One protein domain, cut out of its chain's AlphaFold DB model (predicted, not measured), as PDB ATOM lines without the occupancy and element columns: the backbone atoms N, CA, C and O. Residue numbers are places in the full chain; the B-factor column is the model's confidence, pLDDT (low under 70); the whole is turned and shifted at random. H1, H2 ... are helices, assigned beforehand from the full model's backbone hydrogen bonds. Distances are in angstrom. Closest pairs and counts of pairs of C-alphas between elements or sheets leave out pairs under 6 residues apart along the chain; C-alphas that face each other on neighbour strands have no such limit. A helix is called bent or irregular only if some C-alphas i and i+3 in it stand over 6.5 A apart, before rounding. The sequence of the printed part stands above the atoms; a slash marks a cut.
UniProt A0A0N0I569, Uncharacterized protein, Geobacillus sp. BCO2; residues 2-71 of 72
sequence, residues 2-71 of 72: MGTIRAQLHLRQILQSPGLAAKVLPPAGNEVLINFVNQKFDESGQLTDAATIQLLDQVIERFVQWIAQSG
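AT A GLANCE: This is residues 2 to 71 of the 72 residues of an uncharacterized protein of Geobacillus sp. BCO2 (UniProt A0A0N0I569). Two helices, H1 and H2, run much the same way without meeting, and an unnamed stretch of chain runs back between them, from the end of H1 toward the start of H2. The layout is like a Z, with H1 and H2 as two of its strokes and the long link, residues 16 to 49, as the stroke between them; residues 37 to 49 loop round before H2. The printed part has 70 residues, with two named helices in the order H1, H2 and no named strand. Its class is all helix, though under half of the residues, 34 of 70, are in named elements. The whole is loose, with a radius of gyration of the C-alphas of 14.4 A, and only just elongated, spanning 42 by 28 by 21 A.

HOW THE PARTS SIT: Begin with H1, residues 2 to 15, whose centre is (-5.106, 33.402, 1.298). Look next at C-alpha 30 of the link, at (-15.386, 27.208, 2.973), and then at H2, residues 50 to 69, centred at (-23.227, 28.998, 1.343). H1 and H2 are apart, with no C-alpha of the one within 8 A of the other. In both helices every O i to N i+4 pair is within hydrogen-bond range.

IN THESE COORDINATES: Find C-alpha 2 at (-2.333, 25.671, -4.375); from there H1 runs 20.0 A to C-alpha 15. H2 begins at C-alpha 50, at (-24.369, 23.714, -11.794), and runs 28.4 A to C-alpha 69 at (-25.146, 32.616, 15.186). Neither helix is bent.

THE WHOLE: The C-alphas of Pro 18 and Glu 43 are the two farthest apart, at 42.5 A. The printed part has no cut, and the link from H1 to H2, residues 16 to 49, is long. The mean pLDDT of the printed part is 94.3, and Gly 71 is the one residue under 70.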
ATOM      1  N   MET A   2      -2.803  25.074  -5.646       84.25
ATOM      2  CA  MET A   2      -2.333  25.671  -4.375       84.25
ATOM      3  C   MET A   2      -2.156  27.198  -4.363       84.25
ATOM      4  O   MET A   2      -2.159  27.798  -3.292       84.25
ATOM      5  N   GLY A   3      -2.026  27.856  -5.520       93.56
ATOM      6  CA  GLY A   3      -1.975  29.324  -5.588       93.56
ATOM      7  C   GLY A   3      -3.235  29.982  -5.019       93.56
ATOM      8  O   GLY A   3      -3.138  30.825  -4.134       93.56
ATOM      9  N   THR A   4      -4.409  29.529  -5.462       93.56
ATOM     10  CA  THR A   4      -5.712  30.069  -5.047       93.56
ATOM     11  C   THR A   4      -5.992  29.827  -3.563       93.56
ATOM     12  O   THR A   4      -6.462  30.734  -2.882       93.56
ATOM     13  N   ILE A   5      -5.644  28.647  -3.034       92.88
ATOM     14  CA  ILE A   5      -5.781  28.338  -1.597       92.88
ATOM     15  C   ILE A   5      -4.897  29.268  -0.764       92.88
ATOM     16  O   ILE A   5      -5.365  29.862   0.203       92.88
ATOM     17  N   ARG A   6      -3.629  29.444  -1.158       95.44
ATOM     18  CA  ARG A   6      -2.708  30.346  -0.450       95.44
ATOM     19  C   ARG A   6      -3.185  31.793  -0.489       95.44
ATOM     20  O   ARG A   6      -3.124  32.464   0.532       95.44
ATOM     21  N   ALA A   7      -3.709  32.251  -1.625       96.56
ATOM     22  CA  ALA A   7      -4.280  33.591  -1.736       96.56
ATOM     23  C   ALA A   7      -5.464  33.788  -0.775       96.56
ATOM     24  O   ALA A   7      -5.513  34.791  -0.068       96.56
ATOM     25  N   GLN A   8      -6.372  32.809  -0.686       96.69
ATOM     26  CA  GLN A   8      -7.473  32.844   0.280       96.69
ATOM     27  C   GLN A   8      -6.959  32.866   1.722       96.69
ATOM     28  O   GLN A   8      -7.414  33.686   2.514       96.69
ATOM     29  N   LEU A   9      -5.991  32.012   2.063       95.31
ATOM     30  CA  LEU A   9      -5.403  31.968   3.403       95.31
ATOM     31  C   LEU A   9      -4.753  33.304   3.783       95.31
ATOM     32  O   LEU A   9      -5.027  33.830   4.859       95.31
ATOM     33  N   HIS A  10      -3.937  33.874   2.894       96.75
ATOM     34  CA  HIS A  10      -3.292  35.166   3.127       96.75
ATOM     35  C   HIS A  10      -4.323  36.290   3.283       96.75
ATOM     36  O   HIS A  10      -4.183  37.129   4.169       96.75
ATOM     37  N   LEU A  11      -5.395  36.291   2.482       97.12
ATOM     38  CA  LEU A  11      -6.473  37.267   2.629       97.12
ATOM     39  C   LEU A  11      -7.143  37.160   4.007       97.12
ATOM     40  O   LEU A  11      -7.345  38.179   4.660       97.12
ATOM     41  N   ARG A  12      -7.429  35.941   4.490       96.00
ATOM     42  CA  ARG A  12      -7.983  35.742   5.841       96.00
ATOM     43  C   ARG A  12      -7.040  36.286   6.916       96.00
ATOM     44  O   ARG A  12      -7.500  37.002   7.797       96.00
ATOM     45  N   GLN A  13      -5.735  36.029   6.804       95.25
ATOM     46  CA  GLN A  13      -4.731  36.554   7.741       95.25
ATOM     47  C   GLN A  13      -4.700  38.088   7.772       95.25
ATOM     48  O   GLN A  13      -4.664  38.674   8.851       95.25
ATOM     49  N   ILE A  14      -4.757  38.744   6.608       97.00
ATOM     50  CA  ILE A  14      -4.815  40.213   6.514       97.00
ATOM     51  C   ILE A  14      -6.088  40.739   7.187       97.00
ATOM     52  O   ILE A  14      -6.027  41.661   8.001       97.00
ATOM     53  N   LEU A  15      -7.235  40.130   6.882       96.88
ATOM     54  CA  LEU A  15      -8.528  40.533   7.434       96.88
ATOM     55  C   LEU A  15      -8.610  40.334   8.957       96.88
ATOM     56  O   LEU A  15      -9.246  41.122   9.651       96.88
ATOM     57  N   GLN A  16      -7.936  39.313   9.483       94.75
ATOM     58  CA  GLN A  16      -7.852  39.023  10.917       94.75
ATOM     59  C   GLN A  16      -6.731  39.791  11.634       94.75
ATOM     60  O   GLN A  16      -6.533  39.597  12.833       94.75
ATOM     61  N   SER A  17      -5.983  40.649  10.932       95.94
ATOM     62  CA  SER A  17      -4.922  41.443  11.554       95.94
ATOM     63  C   SER A  17      -5.478  42.340  12.674       95.94
ATOM     64  O   SER A  17      -6.620  42.797  12.571       95.94
ATOM     65  N   PRO A  18      -4.693  42.649  13.728       93.62
ATOM     66  CA  PRO A  18      -5.176  43.424  14.876       93.62
ATOM     67  C   PRO A  18      -5.804  44.779  14.521       93.62
ATOM     68  O   PRO A  18      -6.691  45.241  15.227       93.62
ATOM     69  N   GLY A  19      -5.353  45.410  13.429       93.44
ATOM     70  CA  GLY A  19      -5.860  46.710  12.982       93.44
ATOM     71  C   GLY A  19      -7.195  46.656  12.236       93.44
ATOM     72  O   GLY A  19      -7.881  47.671  12.178       93.44
ATOM     73  N   LEU A  20      -7.568  45.502  11.671       93.44
ATOM     74  CA  LEU A  20      -8.839  45.330  10.960       93.44
ATOM     75  C   LEU A  20      -9.852  44.533  11.789       93.44
ATOM     76  O   LEU A  20     -11.034  44.861  11.787       93.44
ATOM     77  N   ALA A  21      -9.375  43.498  12.494       92.19
ATOM     78  CA  ALA A  21     -10.147  42.632  13.384       92.19
ATOM     79  C   ALA A  21     -11.468  42.139  12.763       92.19
ATOM     80  O   ALA A  21     -12.492  42.015  13.443       92.19
ATOM     81  N   ALA A  22     -11.465  41.866  11.456       93.44
ATOM     82  CA  ALA A  22     -12.674  41.471  10.760       93.44
ATOM     83  C   ALA A  22     -13.144  40.091  11.239       93.44
ATOM     84  O   ALA A  22     -12.356  39.160  11.439       93.44
ATOM     85  N   LYS A  23     -14.465  39.933  11.360       91.81
ATOM     86  CA  LYS A  23     -15.101  38.625  11.529       91.81
ATOM     87  C   LYS A  23     -15.021  37.875  10.196       91.81
ATOM     88  O   LYS A  23     -15.777  38.150   9.270       91.81
ATOM     89  N   VAL A  24     -14.100  36.920  10.111       93.75
ATOM     90  CA  VAL A  24     -13.852  36.116   8.907       93.75
ATOM     91  C   VAL A  24     -14.378  34.697   9.103       93.75
ATOM     92  O   VAL A  24     -14.030  34.044  10.086       93.75
ATOM     93  N   LEU A  25     -15.170  34.206   8.143       94.38
ATOM     94  CA  LEU A  25     -15.640  32.819   8.133       94.38
ATOM     95  C   LEU A  25     -14.437  31.856   8.199       94.38
ATOM     96  O   LEU A  25     -13.493  32.028   7.421       94.38
ATOM     97  N   PRO A  26     -14.428  30.846   9.082       92.69
ATOM     98  CA  PRO A  26     -13.322  29.900   9.153       92.69
ATOM     99  C   PRO A  26     -13.142  29.128   7.839       92.69
ATOM    100  O   PRO A  26     -14.129  28.854   7.156       92.69
ATOM    101  N   PRO A  27     -11.908  28.740   7.474       89.19
ATOM    102  CA  PRO A  27     -11.654  28.047   6.220       89.19
ATOM    103  C   PRO A  27     -12.301  26.658   6.137       89.19
ATOM    104  O   PRO A  27     -12.596  26.264   5.033       89.19
ATOM    105  N   ALA A  28     -12.620  25.971   7.242       86.94
ATOM    106  CA  ALA A  28     -13.127  24.586   7.310       86.94
ATOM    107  C   ALA A  28     -14.242  24.196   6.296       86.94
ATOM    108  O   ALA A  28     -15.422  24.165   6.646       86.94
ATOM    109  N   GLY A  29     -13.872  23.862   5.052       87.31
ATOM    110  CA  GLY A  29     -14.809  23.528   3.969       87.31
ATOM    111  C   GLY A  29     -15.447  24.744   3.286       87.31
ATOM    112  O   GLY A  29     -16.418  24.609   2.544       87.31
ATOM    113  N   ASN A  30     -14.931  25.942   3.546       94.75
ATOM    114  CA  ASN A  30     -15.386  27.208   2.973       94.75
ATOM    115  C   ASN A  30     -14.399  27.763   1.940       94.75
ATOM    116  O   ASN A  30     -14.522  28.916   1.519       94.75
ATOM    117  N   GLU A  31     -13.383  26.989   1.560       94.44
ATOM    118  CA  GLU A  31     -12.517  27.329   0.442       94.44
ATOM    119  C   GLU A  31     -13.251  27.144  -0.885       94.44
ATOM    120  O   GLU A  31     -13.814  26.090  -1.175       94.44
ATOM    121  N   VAL A  32     -13.193  28.171  -1.728       94.69
ATOM    122  CA  VAL A  32     -13.801  28.132  -3.061       94.69
ATOM    123  C   VAL A  32     -12.701  27.931  -4.092       94.69
ATOM    124  O   VAL A  32     -11.833  28.787  -4.267       94.69
ATOM    125  N   LEU A  33     -12.714  26.789  -4.779       94.50
ATOM    126  CA  LEU A  33     -11.805  26.495  -5.883       94.50
ATOM    127  C   LEU A  33     -12.607  26.169  -7.133       94.50
ATOM    128  O   LEU A  33     -13.238  25.121  -7.218       94.50
ATOM    129  N   ILE A  34     -12.522  27.051  -8.125       94.31
ATOM    130  CA  ILE A  34     -13.172  26.863  -9.420       94.31
ATOM    131  C   ILE A  34     -12.095  26.487 -10.435       94.31
ATOM    132  O   ILE A  34     -11.289  27.319 -10.851       94.31
ATOM    133  N   ASN A  35     -12.052  25.209 -10.804       92.38
ATOM    134  CA  ASN A  35     -11.151  24.721 -11.845       92.38
ATOM    135  C   ASN A  35     -11.748  24.986 -13.231       92.38
ATOM    136  O   ASN A  35     -12.963  24.905 -13.406       92.38
ATOM    137  N   PHE A  36     -10.881  25.261 -14.212       94.19
ATOM    138  CA  PHE A  36     -11.276  25.522 -15.602       94.19
ATOM    139  C   PHE A  36     -12.353  26.609 -15.717       94.19
ATOM    140  O   PHE A  36     -13.313  26.457 -16.462       94.19
ATOM    141  N   VAL A  37     -12.204  27.701 -14.956       94.06
ATOM    142  CA  VAL A  37     -13.211  28.772 -14.838       94.06
ATOM    143  C   VAL A  37     -13.674  29.319 -16.192       94.06
ATOM    144  O   VAL A  37     -14.845  29.612 -16.360       94.06
ATOM    145  N   ASN A  38     -12.800  29.354 -17.198       94.75
ATOM    146  CA  ASN A  38     -13.132  29.772 -18.561       94.75
ATOM    147  C   ASN A  38     -14.168  28.877 -19.269       94.75
ATOM    148  O   ASN A  38     -14.727  29.294 -20.271       94.75
ATOM    149  N   GLN A  39     -14.407  27.660 -18.777       97.50
ATOM    150  CA  GLN A  39     -15.417  26.721 -19.284       97.50
ATOM    151  C   GLN A  39     -16.714  26.750 -18.461       97.50
ATOM    152  O   GLN A  39     -17.627  25.974 -18.723       97.50
ATOM    153  N   LYS A  40     -16.771  27.574 -17.408       98.06
ATOM    154  CA  LYS A  40     -17.870  27.598 -16.429       98.06
ATOM    155  C   LYS A  40     -18.836  28.758 -16.654       98.06
ATOM    156  O   LYS A  40     -19.880  28.806 -16.011       98.06
ATOM    157  N   PHE A  41     -18.469  29.676 -17.544       98.06
ATOM    158  CA  PHE A  41     -19.234  30.862 -17.888       98.06
ATOM    159  C   PHE A  41     -19.696  30.792 -19.341       98.06
ATOM    160  O   PHE A  41     -18.988  30.245 -20.189       98.06
ATOM    161  N   ASP A  42     -20.873  31.343 -19.621       97.38
ATOM    162  CA  ASP A  42     -21.351  31.550 -20.986       97.38
ATOM    163  C   ASP A  42     -20.786  32.840 -21.613       97.38
ATOM    164  O   ASP A  42     -20.061  33.612 -20.980       97.38
ATOM    165  N   GLU A  43     -21.132  33.084 -22.877       97.06
ATOM    166  CA  GLU A  43     -20.697  34.268 -23.632       97.06
ATOM    167  C   GLU A  43     -21.216  35.591 -23.046       97.06
ATOM    168  O   GLU A  43     -20.620  36.643 -23.274       97.06
ATOM    169  N   SER A  44     -22.300  35.547 -22.265       97.56
ATOM    170  CA  SER A  44     -22.843  36.709 -21.555       97.56
ATOM    171  C   SER A  44     -22.138  36.980 -20.220       97.56
ATOM    172  O   SER A  44     -22.441  37.968 -19.552       97.56
ATOM    173  N   GLY A  45     -21.179  36.131 -19.835       96.25
ATOM    174  CA  GLY A  45     -20.465  36.230 -18.567       96.25
ATOM    175  C   GLY A  45     -21.262  35.695 -17.378       96.25
ATOM    176  O   GLY A  45     -20.932  36.021 -16.237       96.25
ATOM    177  N   GLN A  46     -22.287  34.868 -17.608       97.88
ATOM    178  CA  GLN A  46     -23.022  34.206 -16.533       97.88
ATOM    179  C   GLN A  46     -22.399  32.857 -16.195       97.88
ATOM    180  O   GLN A  46     -22.055  32.079 -17.080       97.88
ATOM    181  N   LEU A  47     -22.266  32.573 -14.898       97.62
ATOM    182  CA  LEU A  47     -21.843  31.265 -14.408       97.62
ATOM    183  C   LEU A  47     -22.968  30.252 -14.666       97.62
ATOM    184  O   LEU A  47     -24.059  30.401 -14.124       97.62
ATOM    185  N   THR A  48     -22.698  29.221 -15.463       97.81
ATOM    186  CA  THR A  48     -23.697  28.218 -15.882       97.81
ATOM    187  C   THR A  48     -23.409  26.813 -15.357       97.81
ATOM    188  O   THR A  48     -24.259  25.926 -15.432       97.81
ATOM    189  N   ASP A  49     -22.227  26.583 -14.785       98.31
ATOM    190  CA  ASP A  49     -21.863  25.281 -14.232       98.31
ATOM    191  C   ASP A  49     -22.571  24.991 -12.904       98.31
ATOM    192  O   ASP A  49     -22.216  25.538 -11.858       98.31
ATOM    193  N   ALA A  50     -23.530  24.065 -12.939       98.19
ATOM    194  CA  ALA A  50     -24.369  23.714 -11.794       98.19
ATOM    195  C   ALA A  50     -23.573  23.287 -10.547       98.19
ATOM    196  O   ALA A  50     -23.925  23.671  -9.436       98.19
ATOM    197  N   ALA A  51     -22.479  22.536 -10.716       97.00
ATOM    198  CA  ALA A  51     -21.647  22.105  -9.591       97.00
ATOM    199  C   ALA A  51     -20.943  23.290  -8.910       97.00
ATOM    200  O   ALA A  51     -20.874  23.356  -7.682       97.00
ATOM    201  N   THR A  52     -20.447  24.248  -9.698       97.56
ATOM    202  CA  THR A  52     -19.850  25.480  -9.172       97.56
ATOM    203  C   THR A  52     -20.895  26.345  -8.473       97.56
ATOM    204  O   THR A  52     -20.627  26.832  -7.379       97.56
ATOM    205  N   ILE A  53     -22.087  26.497  -9.058       98.25
ATOM    206  CA  ILE A  53     -23.201  27.231  -8.436       98.25
ATOM    207  C   ILE A  53     -23.547  26.610  -7.079       98.25
ATOM    208  O   ILE A  53     -23.526  27.301  -6.067       98.25
ATOM    209  N   GLN A  54     -23.733  25.289  -7.029       98.06
ATOM    210  CA  GLN A  54     -24.053  24.580  -5.793       98.06
ATOM    211  C   GLN A  54     -22.958  24.730  -4.725       98.06
ATOM    212  O   GLN A  54     -23.265  24.888  -3.543       98.06
ATOM    213  N   LEU A  55     -21.679  24.694  -5.114       96.56
ATOM    214  CA  LEU A  55     -20.567  24.955  -4.197       96.56
ATOM    215  C   LEU A  55     -20.649  26.372  -3.609       96.56
ATOM    216  O   LEU A  55     -20.480  26.541  -2.401       96.56
ATOM    217  N   LEU A  56     -20.888  27.382  -4.451       97.44
ATOM    218  CA  LEU A  56     -21.000  28.773  -4.011       97.44
ATOM    219  C   LEU A  56     -22.192  28.958  -3.067       97.44
ATOM    220  O   LEU A  56     -22.012  29.533  -1.994       97.44
ATOM    221  N   ASP A  57     -23.356  28.405  -3.414       98.12
ATOM    222  CA  ASP A  57     -24.560  28.449  -2.579       98.12
ATOM    223  C   ASP A  57     -24.299  27.857  -1.194       98.12
ATOM    224  O   ASP A  57     -24.600  28.487  -0.184       98.12
ATOM    225  N   GLN A  58     -23.648  26.693  -1.121       97.12
ATOM    226  CA  GLN A  58     -23.304  26.054   0.150       97.12
ATOM    227  C   GLN A  58     -22.367  26.906   1.018       97.12
ATOM    228  O   GLN A  58     -22.519  26.953   2.241       97.12
ATOM    229  N   VAL A  59     -21.368  27.561   0.417       97.31
ATOM    230  CA  VAL A  59     -20.438  28.429   1.157       97.31
ATOM    231  C   VAL A  59     -21.158  29.681   1.662       97.31
ATOM    232  O   VAL A  59     -20.955  30.080   2.812       97.31
ATOM    233  N   ILE A  60     -22.022  30.282   0.841       97.25
ATOM    234  CA  ILE A  60     -22.823  31.450   1.227       97.25
ATOM    235  C   ILE A  60     -23.848  31.086   2.302       97.25
ATOM    236  O   ILE A  60     -23.998  31.826   3.272       97.25
ATOM    237  N   GLU A  61     -24.505  29.935   2.201       96.88
ATOM    238  CA  GLU A  61     -25.435  29.457   3.221       96.88
ATOM    239  C   GLU A  61     -24.725  29.284   4.571       96.88
ATOM    240  O   GLU A  61     -25.182  29.821   5.585       96.88
ATOM    241  N   ARG A  62     -23.553  28.629   4.583       95.62
ATOM    242  CA  ARG A  62     -22.716  28.522   5.790       95.62
ATOM    243  C   ARG A  62     -22.316  29.892   6.331       95.62
ATOM    244  O   ARG A  62     -22.316  30.079   7.545       95.62
ATOM    245  N   PHE A  63     -22.005  30.856   5.463       95.25
ATOM    246  CA  PHE A  63     -21.706  32.228   5.875       95.25
ATOM    247  C   PHE A  63     -22.902  32.905   6.559       95.25
ATOM    248  O   PHE A  63     -22.744  33.455   7.649       95.25
ATOM    249  N   VAL A  64     -24.095  32.841   5.963       95.69
ATOM    250  CA  VAL A  64     -25.317  33.442   6.526       95.69
ATOM    251  C   VAL A  64     -25.660  32.804   7.871       95.69
ATOM    252  O   VAL A  64     -25.892  33.519   8.848       95.69
ATOM    253  N   GLN A  65     -25.626  31.471   7.955       94.25
ATOM    254  CA  GLN A  65     -25.851  30.739   9.203       94.25
ATOM    255  C   GLN A  65     -24.825  31.128  10.277       94.25
ATOM    256  O   GLN A  65     -25.189  31.351  11.434       94.25
ATOM    257  N   TRP A  66     -23.551  31.252   9.897       94.19
ATOM    258  CA  TRP A  66     -22.479  31.644  10.804       94.19
ATOM    259  C   TRP A  66     -22.669  33.063  11.343       94.19
ATOM    260  O   TRP A  66     -22.552  33.269  12.551       94.19
ATOM    261  N   ILE A  67     -23.018  34.036  10.495       93.75
ATOM    262  CA  ILE A  67     -23.291  35.413  10.930       93.75
ATOM    263  C   ILE A  67     -24.510  35.467  11.854       93.75
ATOM    264  O   ILE A  67     -24.442  36.120  12.896       93.75
ATOM    265  N   ALA A  68     -25.586  34.744  11.532       93.19
ATOM    266  CA  ALA A  68     -26.785  34.685  12.366       93.19
ATOM    267  C   ALA A  68     -26.494  34.137  13.778       93.19
ATOM    268  O   ALA A  68     -27.038  34.635  14.761       93.19
ATOM    269  N   GLN A  69     -25.598  33.153  13.896       88.50
ATOM    270  CA  GLN A  69     -25.146  32.616  15.186       88.50
ATOM    271  C   GLN A  69     -24.129  33.530  15.890       88.50
ATOM    272  O   GLN A  69     -24.072  33.559  17.117       88.50
ATOM    273  N   SER A  70     -23.351  34.296  15.122       78.44
ATOM    274  CA  SER A  70     -22.315  35.219  15.612       78.44
ATOM    275  C   SER A  70     -22.853  36.588  16.055       78.44
ATOM    276  O   SER A  70     -22.059  37.450  16.448       78.44
ATOM    277  N   GLY A  71     -24.167  36.807  15.925       63.62
ATOM    278  CA  GLY A  71     -24.907  38.006  16.333       63.62
ATOM    279  C   GLY A  71     -25.417  37.982  17.780       63.62
ATOM    280  O   GLY A  71     -26.374  38.691  18.084       63.62
TER     281      GLY A  71